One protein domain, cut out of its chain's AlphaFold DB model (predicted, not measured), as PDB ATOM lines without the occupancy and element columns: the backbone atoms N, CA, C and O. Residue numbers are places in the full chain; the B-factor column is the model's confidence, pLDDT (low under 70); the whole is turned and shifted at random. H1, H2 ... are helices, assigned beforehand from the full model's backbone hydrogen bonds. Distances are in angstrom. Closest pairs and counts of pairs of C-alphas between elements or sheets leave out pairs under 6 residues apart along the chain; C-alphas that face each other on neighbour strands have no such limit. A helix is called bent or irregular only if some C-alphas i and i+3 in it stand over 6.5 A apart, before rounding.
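What this domain is: This is residues 2 to 88 of the 134 residues of an uncharacterized protein of Tannerella forsythia (UniProt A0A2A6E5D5). The domain is a long helical hairpin: H1, one long straight-running helix, and H2, a bent but nearly straight helix that folds back beside it at a shallow tilt. The tiny helix H3 makes a corner at the far end of H2, and an end with no named element follows it. The printed part has 87 residues with three named helices, H1, H2 and H3 along the chain, and no named strand; its class is all helix. It is loose, with a radius of gyration of the C-alphas of 16.5 A, and elongated, spanning 49 by 27 by 18 A.

Where its parts are: H1 covers residues 10 to 39 and measures 43.4 A from C-alpha 10 at (-36.752, -38.528, 1.270) to C-alpha 39 at (-47.293, -59.612, -35.165). H2, residues 49 to 75, was assigned as one helix by its hydrogen bonds but is bent: C-alphas 63 and 66 are 6.8 A apart. Its arms are H2a, residues 49 to 63, 20.7 A long, and H2b, residues 66 to 75, 14.0 A long; their lines stand at a shallow tilt of 10 degrees. H3, residues 79 to 82, measures 5.1 A and ends at C-alpha 82 at (-28.340, -43.790, -3.474).

How they stand to each other: H1 and H2a form a helical hairpin. Residues 21 to 32 of H1 touch H2a, opposite ways at a shallow tilt of 29 degrees; the closest C-alphas, of Gly 24 and Ala 63, are 4.3 A apart. Residues 13 to 24 of H1 touch H2b, also opposite ways at a shallow tilt of 29 degrees, closest at the C-alphas of Thr 20 and Pro 67, 5.1 A apart. H2b and H3 touch only at the corner, where the closest C-alphas, of Ala 72 and Pro 79, are 4.8 A apart. H3 is apart from H1 and H2a. In H1, H2a and H2b every O i to N i+4 pair is within hydrogen-bond range; H3 is too short for such a pair.

The domain as a whole: The C-alphas farthest apart, of Asp 7 and His 46, are 49.6 A apart. The printed part has no cut. The link from H1 to H2 is short, with 9 residues, and that from H2 to H3 is tight, with 3. The mean pLDDT of the printed part is 75.2; residues 2 to 8, 42 to 46 and 75 to 88 are under 70.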
ATOM      1  N   LYS A   2     -25.660 -32.640 -11.942       50.47
ATOM      2  CA  LYS A   2     -26.125 -33.791 -11.147       50.47
ATOM      3  C   LYS A   2     -26.831 -33.236  -9.906       50.47
ATOM      4  O   LYS A   2     -26.545 -32.098  -9.543       50.47
ATOM      5  N   GLY A   3     -27.766 -33.986  -9.324       57.66
ATOM      6  CA  GLY A   3     -28.286 -33.671  -7.988       57.66
ATOM      7  C   GLY A   3     -29.139 -32.400  -7.858       57.66
ATOM      8  O   GLY A   3     -29.086 -31.751  -6.821       57.66
ATOM      9  N   ILE A   4     -29.970 -32.044  -8.852       61.78
ATOM     10  CA  ILE A   4     -30.882 -30.876  -8.747       61.78
ATOM     11  C   ILE A   4     -31.821 -30.979  -7.527       61.78
ATOM     12  O   ILE A   4     -32.217 -29.959  -6.965       61.78
ATOM     13  N   PHE A   5     -32.154 -32.199  -7.090       59.66
ATOM     14  CA  PHE A   5     -33.031 -32.450  -5.939       59.66
ATOM     15  C   PHE A   5     -32.325 -33.139  -4.760       59.66
ATOM     16  O   PHE A   5     -32.996 -33.755  -3.930       59.66
ATOM     17  N   ALA A   6     -30.994 -33.047  -4.675       60.22
ATOM     18  CA  ALA A   6     -30.214 -33.700  -3.618       60.22
ATOM     19  C   ALA A   6     -30.520 -33.168  -2.205       60.22
ATOM     20  O   ALA A   6     -30.445 -33.926  -1.243       60.22
ATOM     21  N   ASP A   7     -30.944 -31.908  -2.090       63.72
ATOM     22  CA  ASP A   7     -31.250 -31.246  -0.811       63.72
ATOM     23  C   ASP A   7     -32.704 -31.466  -0.328       63.72
ATOM     24  O   ASP A   7     -33.120 -30.984   0.723       63.72
ATOM     25  N   ARG A   8     -33.534 -32.188  -1.100       66.06
ATOM     26  CA  ARG A   8     -34.957 -32.402  -0.776       66.06
ATOM     27  C   ARG A   8     -35.162 -33.668   0.058       66.06
ATOM     28  O   ARG A   8     -34.513 -34.686  -0.157       66.06
ATOM     29  N   GLY A   9     -36.131 -33.622   0.977       73.12
ATOM     30  CA  GLY A   9     -36.450 -34.736   1.875       73.12
ATOM     31  C   GLY A   9     -36.824 -36.044   1.157       73.12
ATOM     32  O   GLY A   9     -37.366 -36.034   0.052       73.12
ATOM     33  N   ALA A  10     -36.589 -37.177   1.825       71.06
ATOM     34  CA  ALA A  10     -36.752 -38.528   1.270       71.06
ATOM     35  C   ALA A  10     -38.145 -38.809   0.663       71.06
ATOM     36  O   ALA A  10     -38.254 -39.513  -0.339       71.06
ATOM     37  N   GLY A  11     -39.211 -38.214   1.213       74.44
ATOM     38  CA  GLY A  11     -40.568 -38.347   0.666       74.44
ATOM     39  C   GLY A  11     -40.729 -37.735  -0.731       74.44
ATOM     40  O   GLY A  11     -41.431 -38.289  -1.573       74.44
ATOM     41  N   PHE A  12     -40.029 -36.634  -1.021       76.12
ATOM     42  CA  PHE A  12     -40.039 -36.022  -2.351       76.12
ATOM     43  C   PHE A  12     -39.311 -36.905  -3.372       76.12
ATOM     44  O   PHE A  12     -39.790 -37.083  -4.488       76.12
ATOM     45  N   GLN A  13     -38.196 -37.522  -2.971       75.56
ATOM     46  CA  GLN A  13     -37.440 -38.449  -3.819       75.56
ATOM     47  C   GLN A  13     -38.248 -39.717  -4.139       75.56
ATOM     48  O   GLN A  13     -38.250 -40.168  -5.283       75.56
ATOM     49  N   ALA A  14     -38.999 -40.245  -3.166       78.19
ATOM     50  CA  ALA A  14     -39.939 -41.341  -3.399       78.19
ATOM     51  C   ALA A  14     -41.056 -40.944  -4.382       78.19
ATOM     52  O   ALA A  14     -41.396 -41.720  -5.273       78.19
ATOM     53  N   GLY A  15     -41.580 -39.717  -4.280       83.00
ATOM     54  CA  GLY A  15     -42.555 -39.186  -5.237       83.00
ATOM     55  C   GLY A  15     -42.002 -39.098  -6.663       83.00
ATOM     56  O   GLY A  15     -42.658 -39.534  -7.607       83.00
ATOM     57  N   VAL A  16     -40.770 -38.607  -6.824       83.31
ATOM     58  CA  VAL A  16     -40.086 -38.573  -8.129       83.31
ATOM     59  C   VAL A  16     -39.894 -39.987  -8.678       83.31
ATOM     60  O   VAL A  16     -40.185 -40.215  -9.852       83.31
ATOM     61  N   LEU A  17     -39.479 -40.948  -7.845       85.06
ATOM     62  CA  LEU A  17     -39.356 -42.351  -8.247       85.06
ATOM     63  C   LEU A  17     -40.682 -42.891  -8.788       85.06
ATOM     64  O   LEU A  17     -40.714 -43.415  -9.898       85.06
ATOM     65  N   LEU A  18     -41.780 -42.706  -8.050       85.81
ATOM     66  CA  LEU A  18     -43.105 -43.180  -8.455       85.81
ATOM     67  C   LEU A  18     -43.547 -42.582  -9.791       85.81
ATOM     68  O   LEU A  18     -43.999 -43.316 -10.668       85.81
ATOM     69  N   ILE A  19     -43.364 -41.273  -9.985       87.50
ATOM     70  CA  ILE A  19     -43.689 -40.617 -11.260       87.50
ATOM     71  C   ILE A  19     -42.842 -41.210 -12.391       87.50
ATOM     72  O   ILE A  19     -43.362 -41.543 -13.455       87.50
ATOM     73  N   THR A  20     -41.544 -41.394 -12.153       86.06
ATOM     74  CA  THR A  20     -40.631 -41.953 -13.157       86.06
ATOM     75  C   THR A  20     -40.998 -43.405 -13.494       86.06
ATOM     76  O   THR A  20     -40.928 -43.802 -14.656       86.06
ATOM     77  N   MET A  21     -41.450 -44.188 -12.510       88.62
ATOM     78  CA  MET A  21     -41.956 -45.550 -12.711       88.62
ATOM     79  C   MET A  21     -43.254 -45.569 -13.517       88.62
ATOM     80  O   MET A  21     -43.378 -46.388 -14.425       88.62
ATOM     81  N   MET A  22     -44.192 -44.653 -13.255       89.38
ATOM     82  CA  MET A  22     -45.412 -44.534 -14.065       89.38
ATOM     83  C   MET A  22     -45.077 -44.227 -15.526       89.38
ATOM     84  O   MET A  22     -45.612 -44.871 -16.427       89.38
ATOM     85  N   VAL A  23     -44.148 -43.300 -15.773       89.62
ATOM     86  CA  VAL A  23     -43.677 -42.985 -17.131       89.62
ATOM     87  C   VAL A  23     -43.015 -44.204 -17.782       89.62
ATOM     88  O   VAL A  23     -43.314 -44.525 -18.933       89.62
ATOM     89  N   GLY A  24     -42.168 -44.925 -17.043       87.38
ATOM     90  CA  GLY A  24     -41.543 -46.162 -17.512       87.38
ATOM     91  C   GLY A  24     -42.557 -47.252 -17.872       87.38
ATOM     92  O   GLY A  24     -42.421 -47.918 -18.898       87.38
ATOM     93  N   TYR A  25     -43.620 -47.394 -17.081       88.38
ATOM     94  CA  TYR A  25     -44.706 -48.329 -17.362       88.38
ATOM     95  C   TYR A  25     -45.487 -47.949 -18.627       88.38
ATOM     96  O   TYR A  25     -45.776 -48.814 -19.454       88.38
ATOM     97  N   LEU A  26     -45.778 -46.658 -18.826       90.44
ATOM     98  CA  LEU A  26     -46.433 -46.175 -20.045       90.44
ATOM     99  C   LEU A  26     -45.587 -46.486 -21.289       90.44
ATOM    100  O   LEU A  26     -46.104 -47.044 -22.258       90.44
ATOM    101  N   LEU A  27     -44.279 -46.226 -21.235       87.62
ATOM    102  CA  LEU A  27     -43.337 -46.581 -22.303       87.62
ATOM    103  C   LEU A  27     -43.314 -48.087 -22.587       87.62
ATOM    104  O   LEU A  27     -43.388 -48.492 -23.747       87.62
ATOM    105  N   ALA A  28     -43.269 -48.919 -21.544       87.19
ATOM    106  CA  ALA A  28     -43.331 -50.370 -21.700       87.19
ATOM    107  C   ALA A  28     -44.645 -50.816 -22.360       87.19
ATOM    108  O   ALA A  28     -44.630 -51.668 -23.246       87.19
ATOM    109  N   SER A  29     -45.779 -50.214 -21.982       86.31
ATOM    110  CA  SER A  29     -47.081 -50.543 -22.573       86.31
ATOM    111  C   SER A  29     -47.172 -50.186 -24.059       86.31
ATOM    112  O   SER A  29     -47.680 -50.986 -24.844       86.31
ATOM    113  N   LEU A  30     -46.608 -49.046 -24.468       89.00
ATOM    114  CA  LEU A  30     -46.511 -48.660 -25.877       89.00
ATOM    115  C   LEU A  30     -45.623 -49.630 -26.659       89.00
ATOM    116  O   LEU A  30     -45.969 -50.027 -27.772       89.00
ATOM    117  N   PHE A  31     -44.512 -50.059 -26.059       86.50
ATOM    118  CA  PHE A  31     -43.635 -51.056 -26.661       86.50
ATOM    119  C   PHE A  31     -44.367 -52.388 -26.874       86.50
ATOM    120  O   PHE A  31     -44.327 -52.951 -27.967       86.50
ATOM    121  N   TYR A  32     -45.130 -52.850 -25.881       86.12
ATOM    122  CA  TYR A  32     -45.958 -54.048 -26.022       86.12
ATOM    123  C   TYR A  32     -47.021 -53.919 -27.110       86.12
ATOM    124  O   TYR A  32     -47.156 -54.826 -27.928       86.12
ATOM    125  N   ALA A  33     -47.736 -52.795 -27.150       85.81
ATOM    126  CA  ALA A  33     -48.735 -52.535 -28.181       85.81
ATOM    127  C   ALA A  33     -48.114 -52.550 -29.588       85.81
ATOM    128  O   ALA A  33     -48.695 -53.114 -30.511       85.81
ATOM    129  N   SER A  34     -46.905 -51.999 -29.749       84.56
ATOM    130  CA  SER A  34     -46.211 -51.995 -31.043       84.56
ATOM    131  C   SER A  34     -45.832 -53.399 -31.530       84.56
ATOM    132  O   SER A  34     -45.974 -53.689 -32.717       84.56
ATOM    133  N   ILE A  35     -45.420 -54.291 -30.623       83.56
ATOM    134  CA  ILE A  35     -45.093 -55.685 -30.958       83.56
ATOM    135  C   ILE A  35     -46.353 -56.440 -31.387       83.56
ATOM    136  O   ILE A  35     -46.322 -57.150 -32.392       83.56
ATOM    137  N   LEU A  36     -47.465 -56.264 -30.668       83.25
ATOM    138  CA  LEU A  36     -48.743 -56.895 -31.016       83.25
ATOM    139  C   LEU A  36     -49.217 -56.460 -32.412       83.25
ATOM    140  O   LEU A  36     -49.534 -57.306 -33.246       83.25
ATOM    141  N   LEU A  37     -49.131 -55.158 -32.715       84.12
ATOM    142  CA  LEU A  37     -49.457 -54.619 -34.040       84.12
ATOM    143  C   LEU A  37     -48.571 -55.191 -35.159       84.12
ATOM    144  O   LEU A  37     -49.077 -55.482 -36.238       84.12
ATOM    145  N   MET A  38     -47.265 -55.369 -34.922       81.81
ATOM    146  CA  MET A  38     -46.353 -55.962 -35.913       81.81
ATOM    147  C   MET A  38     -46.602 -57.455 -36.139       81.81
ATOM    148  O   MET A  38     -46.395 -57.949 -37.244       81.81
ATOM    149  N   THR A  39     -47.029 -58.168 -35.096       78.12
ATOM    150  CA  THR A  39     -47.293 -59.612 -35.165       78.12
ATOM    151  C   THR A  39     -48.687 -59.899 -35.743       78.12
ATOM    152  O   THR A  39     -48.957 -61.017 -36.164       78.12
ATOM    153  N   GLY A  40     -49.559 -58.884 -35.818       73.94
ATOM    154  CA  GLY A  40     -50.951 -59.026 -36.261       73.94
ATOM    155  C   GLY A  40     -51.826 -59.763 -35.248       73.94
ATOM    156  O   GLY A  40     -52.912 -60.225 -35.587       73.94
ATOM    157  N   GLU A  41     -51.343 -59.894 -34.014       72.88
ATOM    158  CA  GLU A  41     -51.948 -60.725 -32.988       72.88
ATOM    159  C   GLU A  41     -52.550 -59.842 -31.902       72.88
ATOM    160  O   GLU A  41     -51.881 -58.966 -31.353       72.88
ATOM    161  N   ASN A  42     -53.834 -60.052 -31.612       66.31
ATOM    162  CA  ASN A  42     -54.571 -59.224 -30.656       66.31
ATOM    163  C   ASN A  42     -54.400 -59.695 -29.207       66.31
ATOM    164  O   ASN A  42     -54.746 -58.957 -28.286       66.31
ATOM    165  N   ASP A  43     -53.848 -60.893 -28.995       64.75
ATOM    166  CA  ASP A  43     -53.725 -61.479 -27.666       64.75
ATOM    167  C   ASP A  43     -52.338 -62.076 -27.408       64.75
ATOM    168  O   ASP A  43     -51.662 -62.600 -28.290       64.75
ATOM    169  N   LYS A  44     -51.905 -62.003 -26.150       62.22
ATOM    170  CA  LYS A  44     -50.592 -62.476 -25.692       62.22
ATOM    171  C   LYS A  44     -50.505 -64.000 -25.614       62.22
ATOM    172  O   LYS A  44     -49.419 -64.537 -25.423       62.22
ATOM    173  N   THR A  45     -51.635 -64.688 -25.706       62.25
ATOM    174  CA  THR A  45     -51.770 -66.144 -25.570       62.25
ATOM    175  C   THR A  45     -51.208 -66.920 -26.757       62.25
ATOM    176  O   THR A  45     -50.763 -68.053 -26.578       62.25
ATOM    177  N   HIS A  46     -51.185 -66.315 -27.943       64.19
ATOM    178  CA  HIS A  46     -50.699 -66.948 -29.169       64.19
ATOM    179  C   HIS A  46     -49.218 -66.640 -29.460       64.19
ATOM    180  O   HIS A  46     -48.584 -67.321 -30.273       64.19
ATOM    181  N   LEU A  47     -48.629 -65.696 -28.714       73.12
ATOM    182  CA  LEU A  47     -47.246 -65.288 -28.903       73.12
ATOM    183  C   LEU A  47     -46.293 -66.414 -28.487       73.12
ATOM    184  O   LEU A  47     -46.435 -67.000 -27.408       73.12
ATOM    185  N   PRO A  48     -45.242 -66.685 -29.279       76.50
ATOM    186  CA  PRO A  48     -44.246 -67.669 -28.905       76.50
ATOM    187  C   PRO A  48     -43.569 -67.277 -27.579       76.50
ATOM    188  O   PRO A  48     -43.283 -66.096 -27.338       76.50
ATOM    189  N   PRO A  49     -43.228 -68.259 -26.725       75.44
ATOM    190  CA  PRO A  49     -42.732 -68.018 -25.368       75.44
ATOM    191  C   PRO A  49     -41.457 -67.163 -25.318       75.44
ATOM    192  O   PRO A  49     -41.241 -66.431 -24.355       75.44
ATOM    193  N   GLY A  50     -40.632 -67.192 -26.370       79.25
ATOM    194  CA  GLY A  50     -39.456 -66.325 -26.484       79.25
ATOM    195  C   GLY A  50     -39.799 -64.832 -26.581       79.25
ATOM    196  O   GLY A  50     -39.108 -64.010 -25.978       79.25
ATOM    197  N   ILE A  51     -40.885 -64.476 -27.276       77.88
ATOM    198  CA  ILE A  51     -41.346 -63.084 -27.398       77.88
ATOM    199  C   ILE A  51     -41.947 -62.620 -26.073       77.88
ATOM    200  O   ILE A  51     -41.632 -61.523 -25.625       77.88
ATOM    201  N   LEU A  52     -42.720 -63.472 -25.396       79.25
ATOM    202  CA  LEU A  52     -43.269 -63.179 -24.067       79.25
ATOM    203  C   LEU A  52     -42.171 -62.924 -23.026       79.25
ATOM    204  O   LEU A  52     -42.250 -61.958 -22.265       79.25
ATOM    205  N   LEU A  53     -41.115 -63.742 -23.029       81.81
ATOM    206  CA  LEU A  53     -39.964 -63.551 -22.146       81.81
ATOM    207  C   LEU A  53     -39.228 -62.240 -22.462       81.81
ATOM    208  O   LEU A  53     -38.889 -61.480 -21.553       81.81
ATOM    209  N   GLY A  54     -39.012 -61.956 -23.750       82.06
ATOM    210  CA  GLY A  54     -38.398 -60.708 -24.205       82.06
ATOM    211  C   GLY A  54     -39.224 -59.484 -23.808       82.06
ATOM    212  O   GLY A  54     -38.680 -58.506 -23.293       82.06
ATOM    213  N   MET A  55     -40.544 -59.571 -23.955       83.38
ATOM    214  CA  MET A  55     -41.491 -58.564 -23.499       83.38
ATOM    215  C   MET A  55     -41.333 -58.332 -21.992       83.38
ATOM    216  O   MET A  55     -41.025 -57.215 -21.576       83.38
ATOM    217  N   GLN A  56     -41.443 -59.379 -21.176       84.31
ATOM    218  CA  GLN A  56     -41.338 -59.263 -19.721       84.31
ATOM    219  C   GLN A  56     -39.989 -58.683 -19.266       84.31
ATOM    220  O   GLN A  56     -39.943 -57.882 -18.323       84.31
ATOM    221  N   PHE A  57     -38.899 -59.030 -19.954       83.62
ATOM    222  CA  PHE A  57     -37.584 -58.448 -19.710       83.62
ATOM    223  C   PHE A  57     -37.566 -56.942 -20.002       83.62
ATOM    224  O   PHE A  57     -37.208 -56.151 -19.126       83.62
ATOM    225  N   VAL A  58     -38.014 -56.528 -21.191       85.50
ATOM    226  CA  VAL A  58     -38.054 -55.107 -21.581       85.50
ATOM    227  C   VAL A  58     -38.965 -54.301 -20.658       85.50
ATOM    228  O   VAL A  58     -38.599 -53.194 -20.252       85.50
ATOM    229  N   GLY A  59     -40.109 -54.857 -20.259       85.88
ATOM    230  CA  GLY A  59     -40.999 -54.217 -19.297       85.88
ATOM    231  C   GLY A  59     -40.352 -54.035 -17.933       85.88
ATOM    232  O   GLY A  59     -40.430 -52.951 -17.365       85.88
ATOM    233  N   SER A  60     -39.650 -55.051 -17.430       84.50
ATOM    234  CA  SER A  60     -38.951 -54.963 -16.141       84.50
ATOM    235  C   SER A  60     -37.835 -53.912 -16.178       84.50
ATOM    236  O   SER A  60     -37.693 -53.111 -15.251       84.50
ATOM    237  N   VAL A  61     -37.077 -53.855 -17.276       85.88
ATOM    238  CA  VAL A  61     -36.021 -52.852 -17.469       85.88
ATOM    239  C   VAL A  61     -36.610 -51.440 -17.537       85.88
ATOM    240  O   VAL A  61     -36.144 -50.540 -16.839       85.88
ATOM    241  N   THR A  62     -37.660 -51.246 -18.330       84.31
ATOM    242  CA  THR A  62     -38.226 -49.913 -18.588       84.31
ATOM    243  C   THR A  62     -39.076 -49.397 -17.426       84.31
ATOM    244  O   THR A  62     -39.070 -48.198 -17.164       84.31
ATOM    245  N   ALA A  63     -39.764 -50.272 -16.689       83.94
ATOM    246  CA  ALA A  63     -40.648 -49.876 -15.591       83.94
ATOM    247  C   ALA A  63     -39.952 -49.793 -14.220       83.94
ATOM    248  O   ALA A  63     -40.413 -49.049 -13.358       83.94
ATOM    249  N   PHE A  64     -38.849 -50.522 -14.006       80.62
ATOM    250  CA  PHE A  64     -38.160 -50.549 -12.708       80.62
ATOM    251  C   PHE A  64     -36.703 -50.085 -12.781       80.62
ATOM    252  O   PHE A  64     -36.304 -49.216 -12.006       80.62
ATOM    253  N   LEU A  65     -35.906 -50.626 -13.709       81.94
ATOM    254  CA  LEU A  65     -34.462 -50.367 -13.734       81.94
ATOM    255  C   LEU A  65     -34.129 -48.942 -14.194       81.94
ATOM    256  O   LEU A  65     -33.391 -48.229 -13.512       81.94
ATOM    257  N   ILE A  66     -34.677 -48.520 -15.337       84.25
ATOM    258  CA  ILE A  66     -34.436 -47.182 -15.893       84.25
ATOM    259  C   ILE A  66     -34.946 -46.092 -14.937       84.25
ATOM    260  O   ILE A  66     -34.165 -45.192 -14.625       84.25
ATOM    261  N   PRO A  67     -36.180 -46.166 -14.394       83.44
ATOM    262  CA  PRO A  67     -36.677 -45.184 -13.437       83.44
ATOM    263  C   PRO A  67     -35.799 -45.046 -12.198       83.44
ATOM    264  O   PRO A  67     -35.477 -43.924 -11.816       83.44
ATOM    265  N   ALA A  68     -35.332 -46.156 -11.620       80.44
ATOM    266  CA  ALA A  68     -34.438 -46.118 -10.466       80.44
ATOM    267  C   ALA A  68     -33.099 -45.430 -10.791       80.44
ATOM    268  O   ALA A  68     -32.607 -44.629  -9.995       80.44
ATOM    269  N   LEU A  69     -32.531 -45.687 -11.977       79.50
ATOM    270  CA  LEU A  69     -31.304 -45.029 -12.436       79.50
ATOM    271  C   LEU A  69     -31.506 -43.524 -12.655       79.50
ATOM    272  O   LEU A  69     -30.681 -42.715 -12.229       79.50
ATOM    273  N   VAL A  70     -32.608 -43.158 -13.311       79.88
ATOM    274  CA  VAL A  70     -32.977 -41.769 -13.601       79.88
ATOM    275  C   VAL A  70     -33.196 -41.009 -12.295       79.88
ATOM    276  O   VAL A  70     -32.594 -39.956 -12.094       79.88
ATOM    277  N   THR A  71     -33.965 -41.562 -11.357       76.25
ATOM    278  CA  THR A  71     -34.176 -40.936 -10.046       76.25
ATOM    279  C   THR A  71     -32.870 -40.810  -9.263       76.25
ATOM    280  O   THR A  71     -32.611 -39.749  -8.704       76.25
ATOM    281  N   ALA A  72     -31.997 -41.822  -9.272       74.69
ATOM    282  CA  ALA A  72     -30.695 -41.722  -8.611       74.69
ATOM    283  C   ALA A  72     -29.806 -40.622  -9.214       74.69
ATOM    284  O   ALA A  72     -29.068 -39.967  -8.480       74.69
ATOM    285  N   PHE A  73     -29.887 -40.390 -10.528       72.25
ATOM    286  CA  PHE A  73     -29.144 -39.323 -11.202       72.25
ATOM    287  C   PHE A  73     -29.722 -37.922 -10.927       72.25
ATOM    288  O   PHE A  73     -28.966 -36.956 -10.796       72.25
ATOM    289  N   LEU A  74     -31.050 -37.796 -10.822       70.25
ATOM    290  CA  LEU A  74     -31.719 -36.521 -10.524       70.25
ATOM    291  C   LEU A  74     -31.644 -36.131  -9.038       70.25
ATOM    292  O   LEU A  74     -31.519 -34.944  -8.721       70.25
ATOM    293  N   CYS A  75     -31.744 -37.105  -8.134       65.44
ATOM    294  CA  CYS A  75     -31.900 -36.882  -6.695       65.44
ATOM    295  C   CYS A  75     -30.616 -37.071  -5.877       65.44
ATOM    296  O   CYS A  75     -30.652 -36.834  -4.676       65.44
ATOM    297  N   SER A  76     -29.489 -37.481  -6.468       60.31
ATOM    298  CA  SER A  76     -28.245 -37.659  -5.712       60.31
ATOM    299  C   SER A  76     -27.008 -37.247  -6.511       60.31
ATOM    300  O   SER A  76     -26.885 -37.571  -7.692       60.31
ATOM    301  N   ASP A  77     -26.066 -36.559  -5.860       57.44
ATOM    302  CA  ASP A  77     -24.729 -36.291  -6.416       57.44
ATOM    303  C   ASP A  77     -23.902 -37.579  -6.575       57.44
ATOM    304  O   ASP A  77     -23.075 -37.686  -7.488       57.44
ATOM    305  N   ASP A  78     -24.207 -38.593  -5.752       56.69
ATOM    306  CA  ASP A  78     -23.603 -39.927  -5.768       56.69
ATOM    307  C   ASP A  78     -24.655 -41.022  -6.056       56.69
ATOM    308  O   ASP A  78     -25.139 -41.710  -5.147       56.69
ATOM    309  N   PRO A  79     -24.998 -41.266  -7.336       57.69
ATOM    310  CA  PRO A  79     -26.020 -42.247  -7.717       57.69
ATOM    311  C   PRO A  79     -25.702 -43.668  -7.223       57.69
ATOM    312  O   PRO A  79     -26.611 -44.438  -6.923       57.69
ATOM    313  N   ARG A  80     -24.416 -44.014  -7.058       54.59
ATOM    314  CA  ARG A  80     -23.971 -45.314  -6.519       54.59
ATOM    315  C   ARG A  80     -24.274 -45.487  -5.032       54.59
ATOM    316  O   ARG A  80     -24.493 -46.612  -4.591       54.59
ATOM    317  N   ARG A  81     -24.284 -44.398  -4.260       55.28
ATOM    318  CA  ARG A  81     -24.607 -44.427  -2.829       55.28
ATOM    319  C   ARG A  81     -26.118 -44.454  -2.615       55.28
ATOM    320  O   ARG A  81     -26.577 -45.162  -1.725       55.28
ATOM    321  N   PHE A  82     -26.875 -43.777  -3.482       57.38
ATOM    322  CA  PHE A  82     -28.340 -43.790  -3.474       57.38
ATOM    323  C   PHE A  82     -28.929 -45.158  -3.853       57.38
ATOM    324  O   PHE A  82     -29.802 -45.670  -3.160       57.38
ATOM    325  N   LEU A  83     -28.393 -45.800  -4.896       59.06
ATOM    326  CA  LEU A  83     -28.766 -47.164  -5.306       59.06
ATOM    327  C   LEU A  83     -28.133 -48.269  -4.438       59.06
ATOM    328  O   LEU A  83     -28.298 -49.445  -4.749       59.06
ATOM    329  N   GLN A  84     -27.364 -47.917  -3.395       59.81
ATOM    330  CA  GLN A  84     -26.540 -48.849  -2.602       59.81
ATOM    331  C   GLN A  84     -25.678 -49.800  -3.458       59.81
ATOM    332  O   GLN A  84     -25.329 -50.906  -3.055       59.81
ATOM    333  N   MET A  85     -25.264 -49.343  -4.638       58.72
ATOM    334  CA  MET A  85     -24.505 -50.123  -5.617       58.72
ATOM    335  C   MET A  85     -23.044 -50.363  -5.185       58.72
ATOM    336  O   MET A  85     -22.288 -51.028  -5.887       58.72
ATOM    337  N   ASN A  86     -22.634 -49.802  -4.041       51.88
ATOM    338  CA  ASN A  86     -21.276 -49.897  -3.504       51.88
ATOM    339  C   ASN A  86     -21.032 -51.170  -2.675       51.88
ATOM    340  O   ASN A  86     -19.886 -51.524  -2.413       51.88
ATOM    341  N   SER A  87     -22.094 -51.866  -2.271       57.34
ATOM    342  CA  SER A  87     -22.019 -53.163  -1.605       57.34
ATOM    343  C   SER A  87     -22.783 -54.177  -2.440       57.34
ATOM    344  O   SER A  87     -24.010 -54.130  -2.505       57.34
ATOM    345  N   LEU A  88     -22.063 -55.102  -3.077       59.12
ATOM    346  CA  LEU A  88     -22.689 -56.290  -3.648       59.12
ATOM    347  C   LEU A  88     -23.492 -56.984  -2.534       59.12
ATOM    348  O   LEU A  88     -22.916 -57.290  -1.484       59.12
TER     349      LEU A  88